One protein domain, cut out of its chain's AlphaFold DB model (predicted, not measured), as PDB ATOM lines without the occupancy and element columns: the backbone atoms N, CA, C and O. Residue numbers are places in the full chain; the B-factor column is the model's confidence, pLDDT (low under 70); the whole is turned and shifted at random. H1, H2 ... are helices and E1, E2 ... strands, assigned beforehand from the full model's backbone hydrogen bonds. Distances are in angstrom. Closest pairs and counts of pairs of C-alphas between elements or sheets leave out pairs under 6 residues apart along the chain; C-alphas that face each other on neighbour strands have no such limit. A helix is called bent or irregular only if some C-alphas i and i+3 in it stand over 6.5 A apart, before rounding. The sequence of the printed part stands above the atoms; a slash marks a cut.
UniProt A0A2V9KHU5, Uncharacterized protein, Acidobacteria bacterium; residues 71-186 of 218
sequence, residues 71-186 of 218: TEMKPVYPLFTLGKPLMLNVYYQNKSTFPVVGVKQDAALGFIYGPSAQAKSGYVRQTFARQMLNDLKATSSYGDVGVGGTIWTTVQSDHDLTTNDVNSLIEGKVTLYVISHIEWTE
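AT A GLANCE: This is residues 71 to 186 of the 218 residues of an uncharacterized protein of Acidobacteria bacterium (UniProt A0A2V9KHU5). Two small antiparallel sheets of long strands run roughly along the longest axis and lie partly face to face, with strands E2 and E5 over E3 and E6. A long, uneven helix H1 crosses slantwise over the other side of E3 and E6, while the short helix H2 sits at one end and the short strand E4 at the other. The printed part has 116 residues, with two named helices and six named strands in the order E1 E2 E3 H1 E4 E5 H2 E6, a mixed class. The sheets run E1 E2 E5 and E4 E3 E6, both antiparallel. The whole is only just compact, close to loose, with a radius of gyration of the C-alphas of 15.8 A and spans of 46 by 31 by 24 A.

IN THESE COORDINATES: E1 is residues 71 to 75, starting at C-alpha 71 (-11.121, -42.668, 35.182). E2, residues 85 to 94, is 29.2 A long. E3, residues 100 to 113, is the longest strand at 37.9 A and bends by 61 degrees at residue 103. H1, residues 117 to 138, spans 29.3 A; it is irregular, with C-alphas 119 and 122 8.1 A apart, and has a kink of 47 degrees near residue 124. E4 is residues 143 to 145. E5, residues 150 to 160, is 28.7 A long and bends by 53 degrees at residue 157. H2 is residues 163 to 170. E6, residues 174 to 185, is 36.6 A long and ends at C-alpha 185 (-7.079, -61.665, 38.751).

HOW THE PARTS SIT: E1 and E2 form a hairpin, with N 74 and O 89 2.9 A apart. E2, the inner strand, pairs with E5 through N 90 and O 153, 2.8 A. In the other, twisted sheet, inner strand E3 pairs with E6 through N 106 and O 181, 2.9 A, and with E4 through N 145 and O 100, 2.8 A. Between the sheets, the closest C-alphas of E3 and E5 are those of Leu 109 and Ser 157, 5.9 A. H1 is on the sheet E4 E3 E6 at a height of 7.7 A, over E3 and E6, making two layers, a helix on one face of a sheet. On the local plane it runs slantwise at 41 degrees to E3; the closest C-alphas of H1 and E3 are those of Leu 136 and Asp 106, 5.5 A. H2 is over E6 and stands up from that sheet; their closest C-alphas, those of Ser 168 and Val 174, are 5.5 A apart. H1 and H2 are apart. Every O i to N i+4 pair is within hydrogen-bond range in H2, and 13 of 18 in H1.

THE WHOLE: The C-alphas of Phe 98 and Asn 164, the two farthest apart, are 46.9 A from each other. The printed part has no cut and no long link. Mean pLDDT of the printed part is 78.4; residues 114 to 141 and residue 186 are under 70.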
ATOM      1  N   THR A  71     -11.356 -44.024  34.672       87.75
ATOM      2  CA  THR A  71     -11.121 -42.668  35.182       87.75
ATOM      3  C   THR A  71     -11.492 -41.618  34.153       87.75
ATOM      4  O   THR A  71     -12.358 -40.788  34.417       87.75
ATOM      5  N   GLU A  72     -10.862 -41.654  32.984       87.31
ATOM      6  CA  GLU A  72     -11.074 -40.655  31.942       87.31
ATOM      7  C   GLU A  72     -10.703 -41.198  30.558       87.31
ATOM      8  O   GLU A  72     -10.005 -42.206  30.428       87.31
ATOM      9  N   MET A  73     -11.156 -40.499  29.518       87.62
ATOM     10  CA  MET A  73     -10.682 -40.679  28.149       87.62
ATOM     11  C   MET A  73     -10.062 -39.379  27.672       87.62
ATOM     12  O   MET A  73     -10.666 -38.316  27.830       87.62
ATOM     13  N   LYS A  74      -8.875 -39.458  27.069       88.50
ATOM     14  CA  LYS A  74      -8.214 -38.297  26.470       88.50
ATOM     15  C   LYS A  74      -7.904 -38.558  25.005       88.50
ATOM     16  O   LYS A  74      -7.408 -39.634  24.676       88.50
ATOM     17  N   PRO A  75      -8.157 -37.584  24.125       86.50
ATOM     18  CA  PRO A  75      -7.734 -37.695  22.744       86.50
ATOM     19  C   PRO A  75      -6.209 -37.706  22.640       86.50
ATOM     20  O   PRO A  75      -5.518 -36.985  23.365       86.50
ATOM     21  N   VAL A  76      -5.684 -38.502  21.712       87.88
ATOM     22  CA  VAL A  76      -4.287 -38.380  21.297       87.88
ATOM     23  C   VAL A  76      -4.224 -37.199  20.337       87.88
ATOM     24  O   VAL A  76      -4.771 -37.245  19.239       87.88
ATOM     25  N   TYR A  77      -3.631 -36.096  20.786       82.75
ATOM     26  CA  TYR A  77      -3.614 -34.873  19.994       82.75
ATOM     27  C   TYR A  77      -2.597 -34.942  18.848       82.75
ATOM     28  O   TYR A  77      -1.476 -35.409  19.060       82.75
ATOM     29  N   PRO A  78      -2.935 -34.382  17.671       85.25
ATOM     30  CA  PRO A  78      -4.223 -33.768  17.310       85.25
ATOM     31  C   PRO A  78      -5.347 -34.791  17.038       85.25
ATOM     32  O   PRO A  78      -5.162 -35.729  16.269       85.25
ATOM     33  N   LEU A  79      -6.533 -34.560  17.626       80.75
ATOM     34  CA  LEU A  79      -7.674 -35.494  17.595       80.75
ATOM     35  C   LEU A  79      -8.208 -35.766  16.180       80.75
ATOM     36  O   LEU A  79      -8.520 -36.905  15.843       80.75
ATOM     37  N   PHE A  80      -8.316 -34.723  15.356       84.94
ATOM     38  CA  PHE A  80      -8.774 -34.836  13.975       84.94
ATOM     39  C   PHE A  80      -7.607 -34.559  13.039       84.94
ATOM     40  O   PHE A  80      -7.226 -33.409  12.827       84.94
ATOM     41  N   THR A  81      -7.039 -35.628  12.489       89.88
ATOM     42  CA  THR A  81      -6.028 -35.547  11.434       89.88
ATOM     43  C   THR A  81      -6.509 -36.362  10.250       89.88
ATOM     44  O   THR A  81      -6.682 -37.570  10.371       89.88
ATOM     45  N   LEU A  82      -6.732 -35.703   9.114       92.12
ATOM     46  CA  LEU A  82      -7.145 -36.386   7.890       92.12
ATOM     47  C   LEU A  82      -6.066 -37.379   7.440       92.12
ATOM     48  O   LEU A  82      -4.873 -37.081   7.527       92.12
ATOM     49  N   GLY A  83      -6.491 -38.546   6.957       92.62
ATOM     50  CA  GLY A  83      -5.581 -39.609   6.514       92.62
ATOM     51  C   GLY A  83      -4.831 -40.307   7.652       92.62
ATOM     52  O   GLY A  83      -3.796 -40.920   7.410       92.62
ATOM     53  N   LYS A  84      -5.308 -40.173   8.895       92.69
ATOM     54  CA  LYS A  84      -4.831 -40.929  10.059       92.69
ATOM     55  C   LYS A  84      -6.017 -41.446  10.864       92.69
ATOM     56  O   LYS A  84      -7.071 -40.803  10.848       92.69
ATOM     57  N   PRO A  85      -5.870 -42.552  11.607       91.44
ATOM     58  CA  PRO A  85      -6.952 -43.033  12.444       91.44
ATOM     59  C   PRO A  85      -7.188 -42.077  13.620       91.44
ATOM     60  O   PRO A  85      -6.261 -41.443  14.135       91.44
ATOM     61  N   LEU A  86      -8.439 -41.988  14.069       89.19
ATOM     62  CA  LEU A  86      -8.791 -41.298  15.305       89.19
ATOM     63  C   LEU A  86      -8.283 -42.125  16.478       89.19
ATOM     64  O   LEU A  86      -8.649 -43.291  16.584       89.19
ATOM     65  N   MET A  87      -7.492 -41.530  17.371       89.12
ATOM     66  CA  MET A  87      -6.897 -42.242  18.506       89.12
ATOM     67  C   MET A  87      -7.328 -41.641  19.849       89.12
ATOM     68  O   MET A  87      -7.272 -40.425  20.052       89.12
ATOM     69  N   LEU A  88      -7.721 -42.501  20.790       86.44
ATOM     70  CA  LEU A  88      -8.108 -42.129  22.154       86.44
ATOM     71  C   LEU A  88      -7.346 -42.979  23.171       86.44
ATOM     72  O   LEU A  88      -7.253 -44.194  23.033       86.44
ATOM     73  N   ASN A  89      -6.864 -42.347  24.236       88.31
ATOM     74  CA  ASN A  89      -6.361 -43.038  25.416       88.31
ATOM     75  C   ASN A  89      -7.499 -43.230  26.419       88.31
ATOM     76  O   ASN A  89      -8.161 -42.262  26.803       88.31
ATOM     77  N   VAL A  90      -7.695 -44.464  26.874       87.25
ATOM     78  CA  VAL A  90      -8.673 -44.850  27.897       87.25
ATOM     79  C   VAL A  90      -7.913 -45.170  29.179       87.25
ATOM     80  O   VAL A  90      -7.101 -46.094  29.190       87.25
ATOM     81  N   TYR A  91      -8.155 -44.402  30.243       86.50
ATOM     82  CA  TYR A  91      -7.416 -44.494  31.501       86.50
ATOM     83  C   TYR A  91      -8.197 -45.246  32.576       86.50
ATOM     84  O   TYR A  91      -9.386 -45.001  32.804       86.50
ATOM     85  N   TYR A  92      -7.476 -46.083  33.317       89.44
ATOM     86  CA  TYR A  92      -7.969 -46.808  34.477       89.44
ATOM     87  C   TYR A  92      -7.043 -46.591  35.668       89.44
ATOM     88  O   TYR A  92      -5.823 -46.557  35.516       89.44
ATOM     89  N   GLN A  93      -7.611 -46.492  36.864       90.62
ATOM     90  CA  GLN A  93      -6.862 -46.256  38.091       90.62
ATOM     91  C   GLN A  93      -7.259 -47.248  39.176       90.62
ATOM     92  O   GLN A  93      -8.443 -47.540  39.367       90.62
ATOM     93  N   ASN A  94      -6.270 -47.720  39.931       86.94
ATOM     94  CA  ASN A  94      -6.508 -48.412  41.186       86.94
ATOM     95  C   ASN A  94      -6.898 -47.396  42.267       86.94
ATOM     96  O   ASN A  94      -6.034 -46.729  42.840       86.94
ATOM     97  N   LYS A  95      -8.198 -47.278  42.544       86.75
ATOM     98  CA  LYS A  95      -8.726 -46.379  43.587       86.75
ATOM     99  C   LYS A  95      -8.929 -47.057  44.940       86.75
ATOM    100  O   LYS A  95      -9.507 -46.464  45.846       86.75
ATOM    101  N   SER A  96      -8.489 -48.301  45.070       81.94
ATOM    102  CA  SER A  96      -8.566 -49.038  46.324       81.94
ATOM    103  C   SER A  96      -7.355 -48.758  47.217       81.94
ATOM    104  O   SER A  96      -6.391 -48.115  46.806       81.94
ATOM    105  N   THR A  97      -7.381 -49.283  48.440       82.81
ATOM    106  CA  THR A  97      -6.244 -49.261  49.372       82.81
ATOM    107  C   THR A  97      -5.304 -50.459  49.208       82.81
ATOM    108  O   THR A  97      -4.362 -50.600  49.985       82.81
ATOM    109  N   PHE A  98      -5.546 -51.329  48.222       81.94
ATOM    110  CA  PHE A  98      -4.787 -52.559  47.986       81.94
ATOM    111  C   PHE A  98      -4.249 -52.608  46.552       81.94
ATOM    112  O   PHE A  98      -4.839 -52.014  45.653       81.94
ATOM    113  N   PRO A  99      -3.123 -53.286  46.287       81.06
ATOM    114  CA  PRO A  99      -2.667 -53.498  44.916       81.06
ATOM    115  C   PRO A  99      -3.636 -54.405  44.138       81.06
ATOM    116  O   PRO A  99      -4.329 -55.241  44.720       81.06
ATOM    117  N   VAL A 100      -3.648 -54.258  42.813       80.94
ATOM    118  CA  VAL A 100      -4.384 -55.127  41.882       80.94
ATOM    119  C   VAL A 100      -3.390 -56.010  41.138       80.94
ATOM    120  O   VAL A 100      -2.345 -55.525  40.712       80.94
ATOM    121  N   VAL A 101      -3.702 -57.293  40.971       82.19
ATOM    122  CA  VAL A 101      -2.796 -58.284  40.369       82.19
ATOM    123  C   VAL A 101      -3.341 -58.776  39.033       82.19
ATOM    124  O   VAL A 101      -4.543 -59.006  38.886       82.19
ATOM    125  N   GLY A 102      -2.450 -58.971  38.059       81.06
ATOM    126  CA  GLY A 102      -2.785 -59.581  36.770       81.06
ATOM    127  C   GLY A 102      -3.857 -58.815  36.002       81.06
ATOM    128  O   GLY A 102      -4.822 -59.417  35.531       81.06
ATOM    129  N   VAL A 103      -3.714 -57.492  35.922       84.88
ATOM    130  CA  VAL A 103      -4.645 -56.620  35.207       84.88
ATOM    131  C   VAL A 103      -4.534 -56.865  33.708       84.88
ATOM    132  O   VAL A 103      -3.437 -56.885  33.143       84.88
ATOM    133  N   LYS A 104      -5.685 -57.000  33.059       87.06
ATOM    134  CA  LYS A 104      -5.861 -56.977  31.609       87.06
ATOM    135  C   LYS A 104      -6.898 -55.925  31.276       87.06
ATOM    136  O   LYS A 104      -7.896 -55.767  31.971       87.06
ATOM    137  N   GLN A 105      -6.660 -55.206  30.201       83.94
ATOM    138  CA  GLN A 105      -7.541 -54.141  29.770       83.94
ATOM    139  C   GLN A 105      -7.607 -54.152  28.262       83.94
ATOM    140  O   GLN A 105      -6.627 -54.488  27.599       83.94
ATOM    141  N   ASP A 106      -8.741 -53.725  27.747       83.50
ATOM    142  CA  ASP A 106      -8.904 -53.460  26.338       83.50
ATOM    143  C   ASP A 106     -10.033 -52.457  26.135       83.50
ATOM    144  O   ASP A 106     -10.845 -52.196  27.032       83.50
ATOM    145  N   ALA A 107     -10.067 -51.847  24.965       80.38
ATOM    146  CA  ALA A 107     -11.164 -50.999  24.567       80.38
ATOM    147  C   ALA A 107     -11.308 -51.009  23.043       80.38
ATOM    148  O   ALA A 107     -10.356 -51.209  22.300       80.38
ATOM    149  N   ALA A 108     -12.521 -50.745  22.579       78.19
ATOM    150  CA  ALA A 108     -12.850 -50.630  21.170       78.19
ATOM    151  C   ALA A 108     -13.518 -49.283  20.901       78.19
ATOM    152  O   ALA A 108     -14.320 -48.801  21.708       78.19
ATOM    153  N   LEU A 109     -13.203 -48.700  19.747       78.50
ATOM    154  CA  LEU A 109     -13.794 -47.466  19.239       78.50
ATOM    155  C   LEU A 109     -14.653 -47.779  18.008       78.50
ATOM    156  O   LEU A 109     -14.229 -48.521  17.128       78.50
ATOM    157  N   GLY A 110     -15.849 -47.195  17.935       77.12
ATOM    158  CA  GLY A 110     -16.772 -47.385  16.817       77.12
ATOM    159  C   GLY A 110     -17.493 -46.108  16.396       77.12
ATOM    160  O   GLY A 110     -17.883 -45.293  17.235       77.12
ATOM    161  N   PHE A 111     -17.708 -45.966  15.086       77.56
ATOM    162  CA  PHE A 111     -18.468 -44.877  14.470       77.56
ATOM    163  C   PHE A 111     -19.898 -45.346  14.222       77.56
ATOM    164  O   PHE A 111     -20.126 -46.301  13.478       77.56
ATOM    165  N   ILE A 112     -20.879 -44.679  14.828       73.94
ATOM    166  CA  ILE A 112     -22.291 -45.015  14.641       73.94
ATOM    167  C   ILE A 112     -22.997 -43.883  13.911       73.94
ATOM    168  O   ILE A 112     -23.161 -42.787  14.443       73.94
ATOM    169  N   TYR A 113     -23.455 -44.192  12.700       72.50
ATOM    170  CA  TYR A 113     -24.206 -43.290  11.836       72.50
ATOM    171  C   TYR A 113     -25.718 -43.397  12.119       72.50
ATOM    172  O   TYR A 113     -26.286 -44.504  12.157       72.50
ATOM    173  N   GLY A 114     -26.386 -42.249  12.291       64.94
ATOM    174  CA  GLY A 114     -27.852 -42.148  12.311       64.94
ATOM    175  C   GLY A 114     -28.461 -41.272  13.423       64.94
ATOM    176  O   GLY A 114     -27.780 -40.908  14.376       64.94
ATOM    177  N   PRO A 115     -29.771 -40.961  13.325       53.53
ATOM    178  CA  PRO A 115     -30.426 -39.870  14.062       53.53
ATOM    179  C   PRO A 115     -30.710 -40.118  15.555       53.53
ATOM    180  O   PRO A 115     -31.282 -39.255  16.212       53.53
ATOM    181  N   SER A 116     -30.326 -41.261  16.130       53.59
ATOM    182  CA  SER A 116     -30.421 -41.456  17.581       53.59
ATOM    183  C   SER A 116     -29.450 -42.520  18.088       53.59
ATOM    184  O   SER A 116     -29.687 -43.728  18.026       53.59
ATOM    185  N   ALA A 117     -28.362 -42.044  18.686       48.97
ATOM    186  CA  ALA A 117     -27.450 -42.797  19.545       48.97
ATOM    187  C   ALA A 117     -28.189 -43.719  20.556       48.97
ATOM    188  O   ALA A 117     -27.766 -44.837  20.852       48.97
ATOM    189  N   GLN A 118     -29.362 -43.305  21.047       47.06
ATOM    190  CA  GLN A 118     -30.172 -44.092  21.985       47.06
ATOM    191  C   GLN A 118     -30.896 -45.299  21.361       47.06
ATOM    192  O   GLN A 118     -31.082 -46.299  22.055       47.06
ATOM    193  N   ALA A 119     -31.255 -45.274  20.072       46.88
ATOM    194  CA  ALA A 119     -32.030 -46.356  19.446       46.88
ATOM    195  C   ALA A 119     -31.192 -47.591  19.064       46.88
ATOM    196  O   ALA A 119     -31.748 -48.626  18.707       46.88
ATOM    197  N   LYS A 120     -29.855 -47.509  19.147       54.53
ATOM    198  CA  LYS A 120     -28.933 -48.583  18.736       54.53
ATOM    199  C   LYS A 120     -28.066 -49.142  19.871       54.53
ATOM    200  O   LYS A 120     -27.117 -49.867  19.592       54.53
ATOM    201  N   SER A 121     -28.389 -48.881  21.140       53.03
ATOM    202  CA  SER A 121     -27.600 -49.370  22.290       53.03
ATOM    203  C   SER A 121     -27.396 -50.896  22.288       53.03
ATOM    204  O   SER A 121     -26.301 -51.369  22.584       53.03
ATOM    205  N   GLY A 122     -28.405 -51.672  21.872       58.22
ATOM    206  CA  GLY A 122     -28.306 -53.130  21.728       58.22
ATOM    207  C   GLY A 122     -27.377 -53.582  20.594       58.22
ATOM    208  O   GLY A 122     -26.580 -54.497  20.788       58.22
ATOM    209  N   TYR A 123     -27.427 -52.904  19.442       58.50
ATOM    210  CA  TYR A 123     -26.568 -53.187  18.286       58.50
ATOM    211  C   TYR A 123     -25.106 -52.819  18.564       58.50
ATOM    212  O   TYR A 123     -24.207 -53.615  18.309       58.50
ATOM    213  N   VAL A 124     -24.864 -51.654  19.177       59.34
ATOM    214  CA  VAL A 124     -23.520 -51.219  19.593       59.34
ATOM    215  C   VAL A 124     -22.931 -52.202  20.605       59.34
ATOM    216  O   VAL A 124     -21.789 -52.634  20.471       59.34
ATOM    217  N   ARG A 125     -23.728 -52.635  21.587       57.69
ATOM    218  CA  ARG A 125     -23.277 -53.608  22.583       57.69
ATOM    219  C   ARG A 125     -22.971 -54.972  21.963       57.69
ATOM    220  O   ARG A 125     -21.986 -55.577  22.349       57.69
ATOM    221  N   GLN A 126     -23.763 -55.468  21.015       61.75
ATOM    222  CA  GLN A 126     -23.522 -56.787  20.415       61.75
ATOM    223  C   GLN A 126     -22.342 -56.807  19.437       61.75
ATOM    224  O   GLN A 126     -21.536 -57.736  19.494       61.75
ATOM    225  N   THR A 127     -22.216 -55.798  18.574       64.62
ATOM    226  CA  THR A 127     -21.165 -55.757  17.545       64.62
ATOM    227  C   THR A 127     -19.794 -55.503  18.165       64.62
ATOM    228  O   THR A 127     -18.857 -56.261  17.929       64.62
ATOM    229  N   PHE A 128     -19.681 -54.490  19.026       64.25
ATOM    230  CA  PHE A 128     -18.382 -54.064  19.546       64.25
ATOM    231  C   PHE A 128     -17.954 -54.838  20.794       64.25
ATOM    232  O   PHE A 128     -16.766 -55.104  20.953       64.25
ATOM    233  N   ALA A 129     -18.884 -55.285  21.656       63.62
ATOM    234  CA  ALA A 129     -18.478 -56.052  22.836       63.62
ATOM    235  C   ALA A 129     -17.928 -57.430  22.464       63.62
ATOM    236  O   ALA A 129     -17.039 -57.920  23.145       63.62
ATOM    237  N   ARG A 130     -18.418 -58.066  21.391       64.62
ATOM    238  CA  ARG A 130     -17.897 -59.376  20.981       64.62
ATOM    239  C   ARG A 130     -16.474 -59.275  20.440       64.62
ATOM    240  O   ARG A 130     -15.660 -60.134  20.760       64.62
ATOM    241  N   GLN A 131     -16.186 -58.235  19.661       64.62
ATOM    242  CA  GLN A 131     -14.845 -57.979  19.149       64.62
ATOM    243  C   GLN A 131     -13.884 -57.629  20.289       64.62
ATOM    244  O   GLN A 131     -12.918 -58.351  20.493       64.62
ATOM    245  N   MET A 132     -14.259 -56.676  21.145       66.31
ATOM    246  CA  MET A 132     -13.491 -56.321  22.344       66.31
ATOM    247  C   MET A 132     -13.246 -57.522  23.276       66.31
ATOM    248  O   MET A 132     -12.161 -57.677  23.813       66.31
ATOM    249  N   LEU A 133     -14.227 -58.410  23.481       66.25
ATOM    250  CA  LEU A 133     -14.030 -59.607  24.313       66.25
ATOM    251  C   LEU A 133     -13.085 -60.632  23.672       66.25
ATOM    252  O   LEU A 133     -12.448 -61.401  24.391       66.25
ATOM    253  N   ASN A 134     -13.014 -60.692  22.342       67.75
ATOM    254  CA  ASN A 134     -12.046 -61.540  21.651       67.75
ATOM    255  C   ASN A 134     -10.639 -60.934  21.730       67.75
ATOM    256  O   ASN A 134      -9.686 -61.659  22.015       67.75
ATOM    257  N   ASP A 135     -10.530 -59.620  21.558       66.62
ATOM    258  CA  ASP A 135      -9.268 -58.880  21.603       66.62
ATOM    259  C   ASP A 135      -8.683 -58.879  23.029       66.62
ATOM    260  O   ASP A 135      -7.504 -59.178  23.227       66.62
ATOM    261  N   LEU A 136      -9.522 -58.747  24.059       64.25
ATOM    262  CA  LEU A 136      -9.123 -58.866  25.464       64.25
ATOM    263  C   LEU A 136      -8.600 -60.268  25.829       64.25
ATOM    264  O   LEU A 136      -7.678 -60.396  26.634       64.25
ATOM    265  N   LYS A 137      -9.134 -61.331  25.211       66.19
ATOM    266  CA  LYS A 137      -8.596 -62.698  25.373       66.19
ATOM    267  C   LYS A 137      -7.223 -62.861  24.730       66.19
ATOM    268  O   LYS A 137      -6.420 -63.648  25.228       66.19
ATOM    269  N   ALA A 138      -6.975 -62.153  23.629       63.88
ATOM    270  CA  ALA A 138      -5.693 -62.147  22.933       63.88
ATOM    271  C   ALA A 138      -4.667 -61.203  23.589       63.88
ATOM    272  O   ALA A 138      -3.463 -61.364  23.389       63.88
ATOM    273  N   THR A 139      -5.131 -60.244  24.391       67.44
ATOM    274  CA  THR A 139      -4.289 -59.238  25.039       67.44
ATOM    275  C   THR A 139      -3.488 -59.848  26.189       67.44
ATOM    276  O   THR A 139      -4.014 -60.510  27.092       67.44
ATOM    277  N   SER A 140      -2.173 -59.623  26.170       59.78
ATOM    278  CA  SER A 140      -1.288 -60.004  27.266       59.78
ATOM    279  C   SER A 140      -1.594 -59.173  28.516       59.78
ATOM    280  O   SER A 140      -1.958 -58.002  28.450       59.78
ATOM    281  N   SER A 141      -1.457 -59.795  29.689       67.00
ATOM    282  CA  SER A 141      -1.610 -59.112  30.979       67.00
ATOM    283  C   SER A 141      -0.724 -57.863  31.035       67.00
ATOM    284  O   SER A 141       0.487 -57.985  30.867       67.00
ATOM    285  N   TYR A 142      -1.307 -56.704  31.363       74.19
ATOM    286  CA  TYR A 142      -0.558 -55.478  31.664       74.19
ATOM    287  C   TYR A 142       0.384 -55.706  32.853       74.19
ATOM    288  O   TYR A 142       1.534 -55.279  32.837       74.19
ATOM    289  N   GLY A 143      -0.095 -56.437  33.867       78.69
ATOM    290  CA  GLY A 143       0.669 -56.772  35.067       78.69
ATOM    291  C   GLY A 143      -0.024 -56.293  36.337       78.69
ATOM    292  O   GLY A 143      -1.242 -56.125  36.363       78.69
ATOM    293  N   ASP A 144       0.758 -56.096  37.392       84.44
ATOM    294  CA  ASP A 144       0.248 -55.701  38.703       84.44
ATOM    295  C   ASP A 144       0.270 -54.173  38.838       84.44
ATOM    296  O   ASP A 144       1.212 -53.508  38.404       84.44
ATOM    297  N   VAL A 145      -0.764 -53.606  39.456       80.31
ATOM    298  CA  VAL A 145      -0.950 -52.158  39.606       80.31
ATOM    299  C   VAL A 145      -0.981 -51.794  41.087       80.31
ATOM    300  O   VAL A 145      -1.840 -52.242  41.848       80.31
ATOM    301  N   GLY A 146      -0.039 -50.947  41.503       76.19
ATOM    302  CA  GLY A 146       0.033 -50.430  42.871       76.19
ATOM    303  C   GLY A 146      -1.144 -49.522  43.246       76.19
ATOM    304  O   GLY A 146      -1.926 -49.100  42.395       76.19
ATOM    305  N   VAL A 147      -1.266 -49.207  44.535       82.56
ATOM    306  CA  VAL A 147      -2.285 -48.280  45.064       82.56
ATOM    307  C   VAL A 147      -2.139 -46.903  44.411       82.56
ATOM    308  O   VAL A 147      -1.035 -46.363  44.350       82.56
ATOM    309  N   GLY A 148      -3.238 -46.348  43.891       80.75
ATOM    310  CA  GLY A 148      -3.243 -45.078  43.155       80.75
ATOM    311  C   GLY A 148      -2.651 -45.153  41.741       80.75
ATOM    312  O   GLY A 148      -2.725 -44.168  41.002       80.75
ATOM    313  N   GLY A 149      -2.094 -46.303  41.346       80.31
ATOM    314  CA  GLY A 149      -1.495 -46.522  40.036       80.31
ATOM    315  C   GLY A 149      -2.509 -46.356  38.908       80.31
ATOM    316  O   GLY A 149      -3.662 -46.773  39.030       80.31
ATOM    317  N   THR A 150      -2.068 -45.737  37.814       86.12
ATOM    318  CA  THR A 150      -2.882 -45.482  36.622       86.12
ATOM    319  C   THR A 150      -2.269 -46.186  35.424       86.12
ATOM    320  O   THR A 150      -1.057 -46.131  35.221       86.12
ATOM    321  N   ILE A 151      -3.116 -46.823  34.627       87.75
ATOM    322  CA  ILE A 151      -2.757 -47.508  33.390       87.75
ATOM    323  C   ILE A 151      -3.676 -47.016  32.273       87.75
ATOM    324  O   ILE A 151      -4.751 -46.474  32.541       87.75
ATOM    325  N   TRP A 152      -3.261 -47.176  31.021       89.38
ATOM    326  CA  TRP A 152      -4.085 -46.782  29.883       89.38
ATOM    327  C   TRP A 152      -3.906 -47.725  28.706       89.38
ATOM    328  O   TRP A 152      -2.857 -48.356  28.566       89.38
ATOM    329  N   THR A 153      -4.936 -47.805  27.871       86.12
ATOM    330  CA  THR A 153      -4.865 -48.410  26.538       86.12
ATOM    331  C   THR A 153      -5.201 -47.357  25.489       86.12
ATOM    332  O   THR A 153      -5.977 -46.436  25.758       86.12
ATOM    333  N   THR A 154      -4.595 -47.471  24.314       88.31
ATOM    334  CA  THR A 154      -4.863 -46.581  23.187       88.31
ATOM    335  C   THR A 154      -5.724 -47.319  22.179       88.31
ATOM    336  O   THR A 154      -5.313 -48.347  21.649       88.31
ATOM    337  N   VAL A 155      -6.908 -46.781  21.910       86.12
ATOM    338  CA  VAL A 155      -7.822 -47.295  20.889       86.12
ATOM    339  C   VAL A 155      -7.757 -46.428  19.655       86.12
ATOM    340  O   VAL A 155      -7.537 -45.219  19.754       86.12
ATOM    341  N   GLN A 156      -7.981 -47.043  18.501       88.38
ATOM    342  CA  GLN A 156      -7.985 -46.351  17.223       88.38
ATOM    343  C   GLN A 156      -9.209 -46.723  16.388       88.38
ATOM    344  O   GLN A 156      -9.809 -47.778  16.598       88.38
ATOM    345  N   SER A 157      -9.590 -45.844  15.463       86.88
ATOM    346  CA  SER A 157     -10.619 -46.143  14.470       86.88
ATOM    347  C   SER A 157     -10.173 -47.275  13.544       86.88
ATOM    348  O   SER A 157      -8.982 -47.493  13.329       86.88
ATOM    349  N   ASP A 158     -11.139 -47.994  12.983       83.88
ATOM    350  CA  ASP A 158     -10.924 -49.086  12.026       83.88
ATOM    351  C   ASP A 158     -10.459 -48.604  10.639       83.88
ATOM    352  O   ASP A 158     -10.004 -49.404   9.826       83.88
ATOM    353  N   HIS A 159     -10.549 -47.299  10.379       87.69
ATOM    354  CA  HIS A 159     -10.104 -46.643   9.153       87.69
ATOM    355  C   HIS A 159      -9.483 -45.271   9.440       87.69
ATOM    356  O   HIS A 159      -9.698 -44.682  10.504       87.69
ATOM    357  N   ASP A 160      -8.728 -44.752   8.473       93.75
ATOM    358  CA  ASP A 160      -8.221 -43.382   8.503       93.75
ATOM    359  C   ASP A 160      -9.364 -42.374   8.368       93.75
ATOM    360  O   ASP A 160     -10.256 -42.541   7.539       93.75
ATOM    361  N   LEU A 161      -9.305 -41.288   9.142       91.62
ATOM    362  CA  LEU A 161     -10.307 -40.231   9.100       91.62
ATOM    363  C   LEU A 161     -10.361 -39.572   7.721       91.62
ATOM    364  O   LEU A 161      -9.384 -38.976   7.248       91.62
ATOM    365  N   THR A 162     -11.543 -39.604   7.117       93.06
ATOM    366  CA  THR A 162     -11.858 -38.868   5.896       93.06
ATOM    367  C   THR A 162     -12.494 -37.517   6.215       93.06
ATOM    368  O   THR A 162     -13.000 -37.265   7.312       93.06
ATOM    369  N   THR A 163     -12.531 -36.630   5.219       93.06
ATOM    370  CA  THR A 163     -13.255 -35.354   5.324       93.06
ATOM    371  C   THR A 163     -14.735 -35.569   5.648       93.06
ATOM    372  O   THR A 163     -15.322 -34.796   6.402       93.06
ATOM    373  N   ASN A 164     -15.340 -36.633   5.110       91.00
ATOM    374  CA  ASN A 164     -16.740 -36.949   5.366       91.00
ATOM    375  C   ASN A 164     -16.978 -37.361   6.827       91.00
ATOM    376  O   ASN A 164     -17.991 -36.961   7.399       91.00
ATOM    377  N   ASP A 165     -16.048 -38.092   7.444       88.50
ATOM    378  CA  ASP A 165     -16.167 -38.518   8.845       88.50
ATOM    379  C   ASP A 165     -16.083 -37.321   9.786       88.50
ATOM    380  O   ASP A 165     -16.926 -37.159  10.665       88.50
ATOM    381  N   VAL A 166     -15.109 -36.434   9.554       88.44
ATOM    382  CA  VAL A 166     -14.938 -35.207  10.346       88.44
ATOM    383  C   VAL A 166     -16.168 -34.308  10.222       88.44
ATOM    384  O   VAL A 166     -16.709 -33.878  11.240       88.44
ATOM    385  N   ASN A 167     -16.664 -34.079   9.003       90.06
ATOM    386  CA  ASN A 167     -17.877 -33.287   8.795       90.06
ATOM    387  C   ASN A 167     -19.090 -33.938   9.466       90.06
ATOM    388  O   ASN A 167     -19.838 -33.268  10.167       90.06
ATOM    389  N   SER A 168     -19.253 -35.255   9.326       85.50
ATOM    390  CA  SER A 168     -20.376 -35.980   9.927       85.50
ATOM    391  C   SER A 168     -20.333 -35.979  11.458       85.50
ATOM    392  O   SER A 168     -21.387 -35.961  12.095       85.50
ATOM    393  N   LEU A 169     -19.139 -35.976  12.059       82.81
ATOM    394  CA  LEU A 169     -18.952 -35.821  13.504       82.81
ATOM    395  C   LEU A 169     -19.313 -34.411  13.975       82.81
ATOM    396  O   LEU A 169     -20.043 -34.268  14.954       82.81
ATOM    397  N   ILE A 170     -18.846 -33.375  13.271       85.00
ATOM    398  CA  ILE A 170     -19.142 -31.969  13.595       85.00
ATOM    399  C   ILE A 170     -20.639 -31.673  13.435       85.00
ATOM    400  O   ILE A 170     -21.234 -30.997  14.268       85.00
ATOM    401  N   GLU A 171     -21.263 -32.213  12.390       85.56
ATOM    402  CA  GLU A 171     -22.692 -32.058  12.099       85.56
ATOM    403  C   GLU A 171     -23.595 -32.918  13.003       85.56
ATOM    404  O   GLU A 171     -24.819 -32.861  12.880       85.56
ATOM    405  N   GLY A 172     -23.024 -33.742  13.892       79.00
ATOM    406  CA  GLY A 172     -23.778 -34.619  14.794       79.00
ATOM    407  C   GLY A 172     -24.492 -35.785  14.099       79.00
ATOM    408  O   GLY A 172     -25.371 -36.413  14.687       79.00
ATOM    409  N   LYS A 173     -24.125 -36.100  12.851       80.62
ATOM    410  CA  LYS A 173     -24.641 -37.252  12.085       80.62
ATOM    411  C   LYS A 173     -24.016 -38.577  12.528       80.62
ATOM    412  O   LYS A 173     -24.582 -39.645  12.274       80.62
ATOM    413  N   VAL A 174     -22.855 -38.497  13.177       78.12
ATOM    414  CA  VAL A 174     -22.103 -39.623  13.733       78.12
ATOM    415  C   VAL A 174     -21.905 -39.432  15.225       78.12
ATOM    416  O   VAL A 174     -21.578 -38.346  15.690       78.12
ATOM    417  N   THR A 175     -22.052 -40.520  15.976       77.44
ATOM    418  CA  THR A 175     -21.645 -40.601  17.382       77.44
ATOM    419  C   THR A 175     -20.492 -41.588  17.523       77.44
ATOM    420  O   THR A 175     -20.570 -42.712  17.020       77.44
ATOM    421  N   LEU A 176     -19.432 -41.177  18.224       77.06
ATOM    422  CA  LEU A 176     -18.330 -42.058  18.609       77.06
ATOM    423  C   LEU A 176     -18.709 -42.833  19.866       77.06
ATOM    424  O   LEU A 176     -19.095 -42.241  20.874       77.06
ATOM    425  N   TYR A 177     -18.558 -44.151  19.815       78.19
ATOM    426  CA  TYR A 177     -18.714 -45.024  20.970       78.19
ATOM    427  C   TYR A 177     -17.379 -45.634  21.339       78.19
ATOM    428  O   TYR A 177     -16.713 -46.227  20.495       78.19
ATOM    429  N   VAL A 178     -17.036 -45.537  22.619       77.50
ATOM    430  CA  VAL A 178     -15.931 -46.289  23.205       77.50
ATOM    431  C   VAL A 178     -16.529 -47.315  24.149       77.50
ATOM    432  O   VAL A 178     -17.263 -46.963  25.074       77.50
ATOM    433  N   ILE A 179     -16.236 -48.586  23.902       76.00
ATOM    434  CA  ILE A 179     -16.508 -49.657  24.858       76.00
ATOM    435  C   ILE A 179     -15.176 -50.041  25.466       76.00
ATOM    436  O   ILE A 179     -14.220 -50.307  24.751       76.00
ATOM    437  N   SER A 180     -15.114 -50.040  26.787       78.88
ATOM    438  CA  SER A 180     -13.892 -50.275  27.538       78.88
ATOM    439  C   SER A 180     -14.127 -51.406  28.528       78.88
ATOM    440  O   SER A 180     -15.149 -51.404  29.225       78.88
ATOM    441  N   HIS A 181     -13.199 -52.348  28.620       80.56
ATOM    442  CA  HIS A 181     -13.259 -53.433  29.583       80.56
ATOM    443  C   HIS A 181     -11.925 -53.593  30.295       80.56
ATOM    444  O   HIS A 181     -10.851 -53.489  29.708       80.56
ATOM    445  N   ILE A 182     -12.015 -53.853  31.590       81.06
ATOM    446  CA  ILE A 182     -10.869 -54.121  32.436       81.06
ATOM    447  C   ILE A 182     -11.230 -55.291  33.338       81.06
ATOM    448  O   ILE A 182     -12.284 -55.292  33.976       81.06
ATOM    449  N   GLU A 183     -10.356 -56.283  33.355       83.56
ATOM    450  CA  GLU A 183     -10.431 -57.436  34.237       83.56
ATOM    451  C   GLU A 183      -9.114 -57.556  34.999       83.56
ATOM    452  O   GLU A 183      -8.064 -57.054  34.592       83.56
ATOM    453  N   TRP A 184      -9.159 -58.210  36.143       83.88
ATOM    454  CA  TRP A 184      -7.969 -58.494  36.923       83.88
ATOM    455  C   TRP A 184      -8.133 -59.836  37.598       83.88
ATOM    456  O   TRP A 184      -9.238 -60.365  37.721       83.88
ATOM    457  N   THR A 185      -7.013 -60.404  38.028       75.88
ATOM    458  CA  THR A 185      -7.079 -61.665  38.751       75.88
ATOM    459  C   THR A 185      -7.507 -61.354  40.181       75.88
ATOM    460  O   THR A 185      -6.810 -60.651  40.912       75.88
ATOM    461  N   GLU A 186      -8.660 -61.871  40.602       62.00
ATOM    462  CA  GLU A 186      -9.101 -61.759  42.001       62.00
ATOM    463  C   GLU A 186      -8.181 -62.530  42.960       62.00
ATOM    464  O   GLU A 186      -8.206 -62.312  44.174       62.00
TER     465      GLU A 186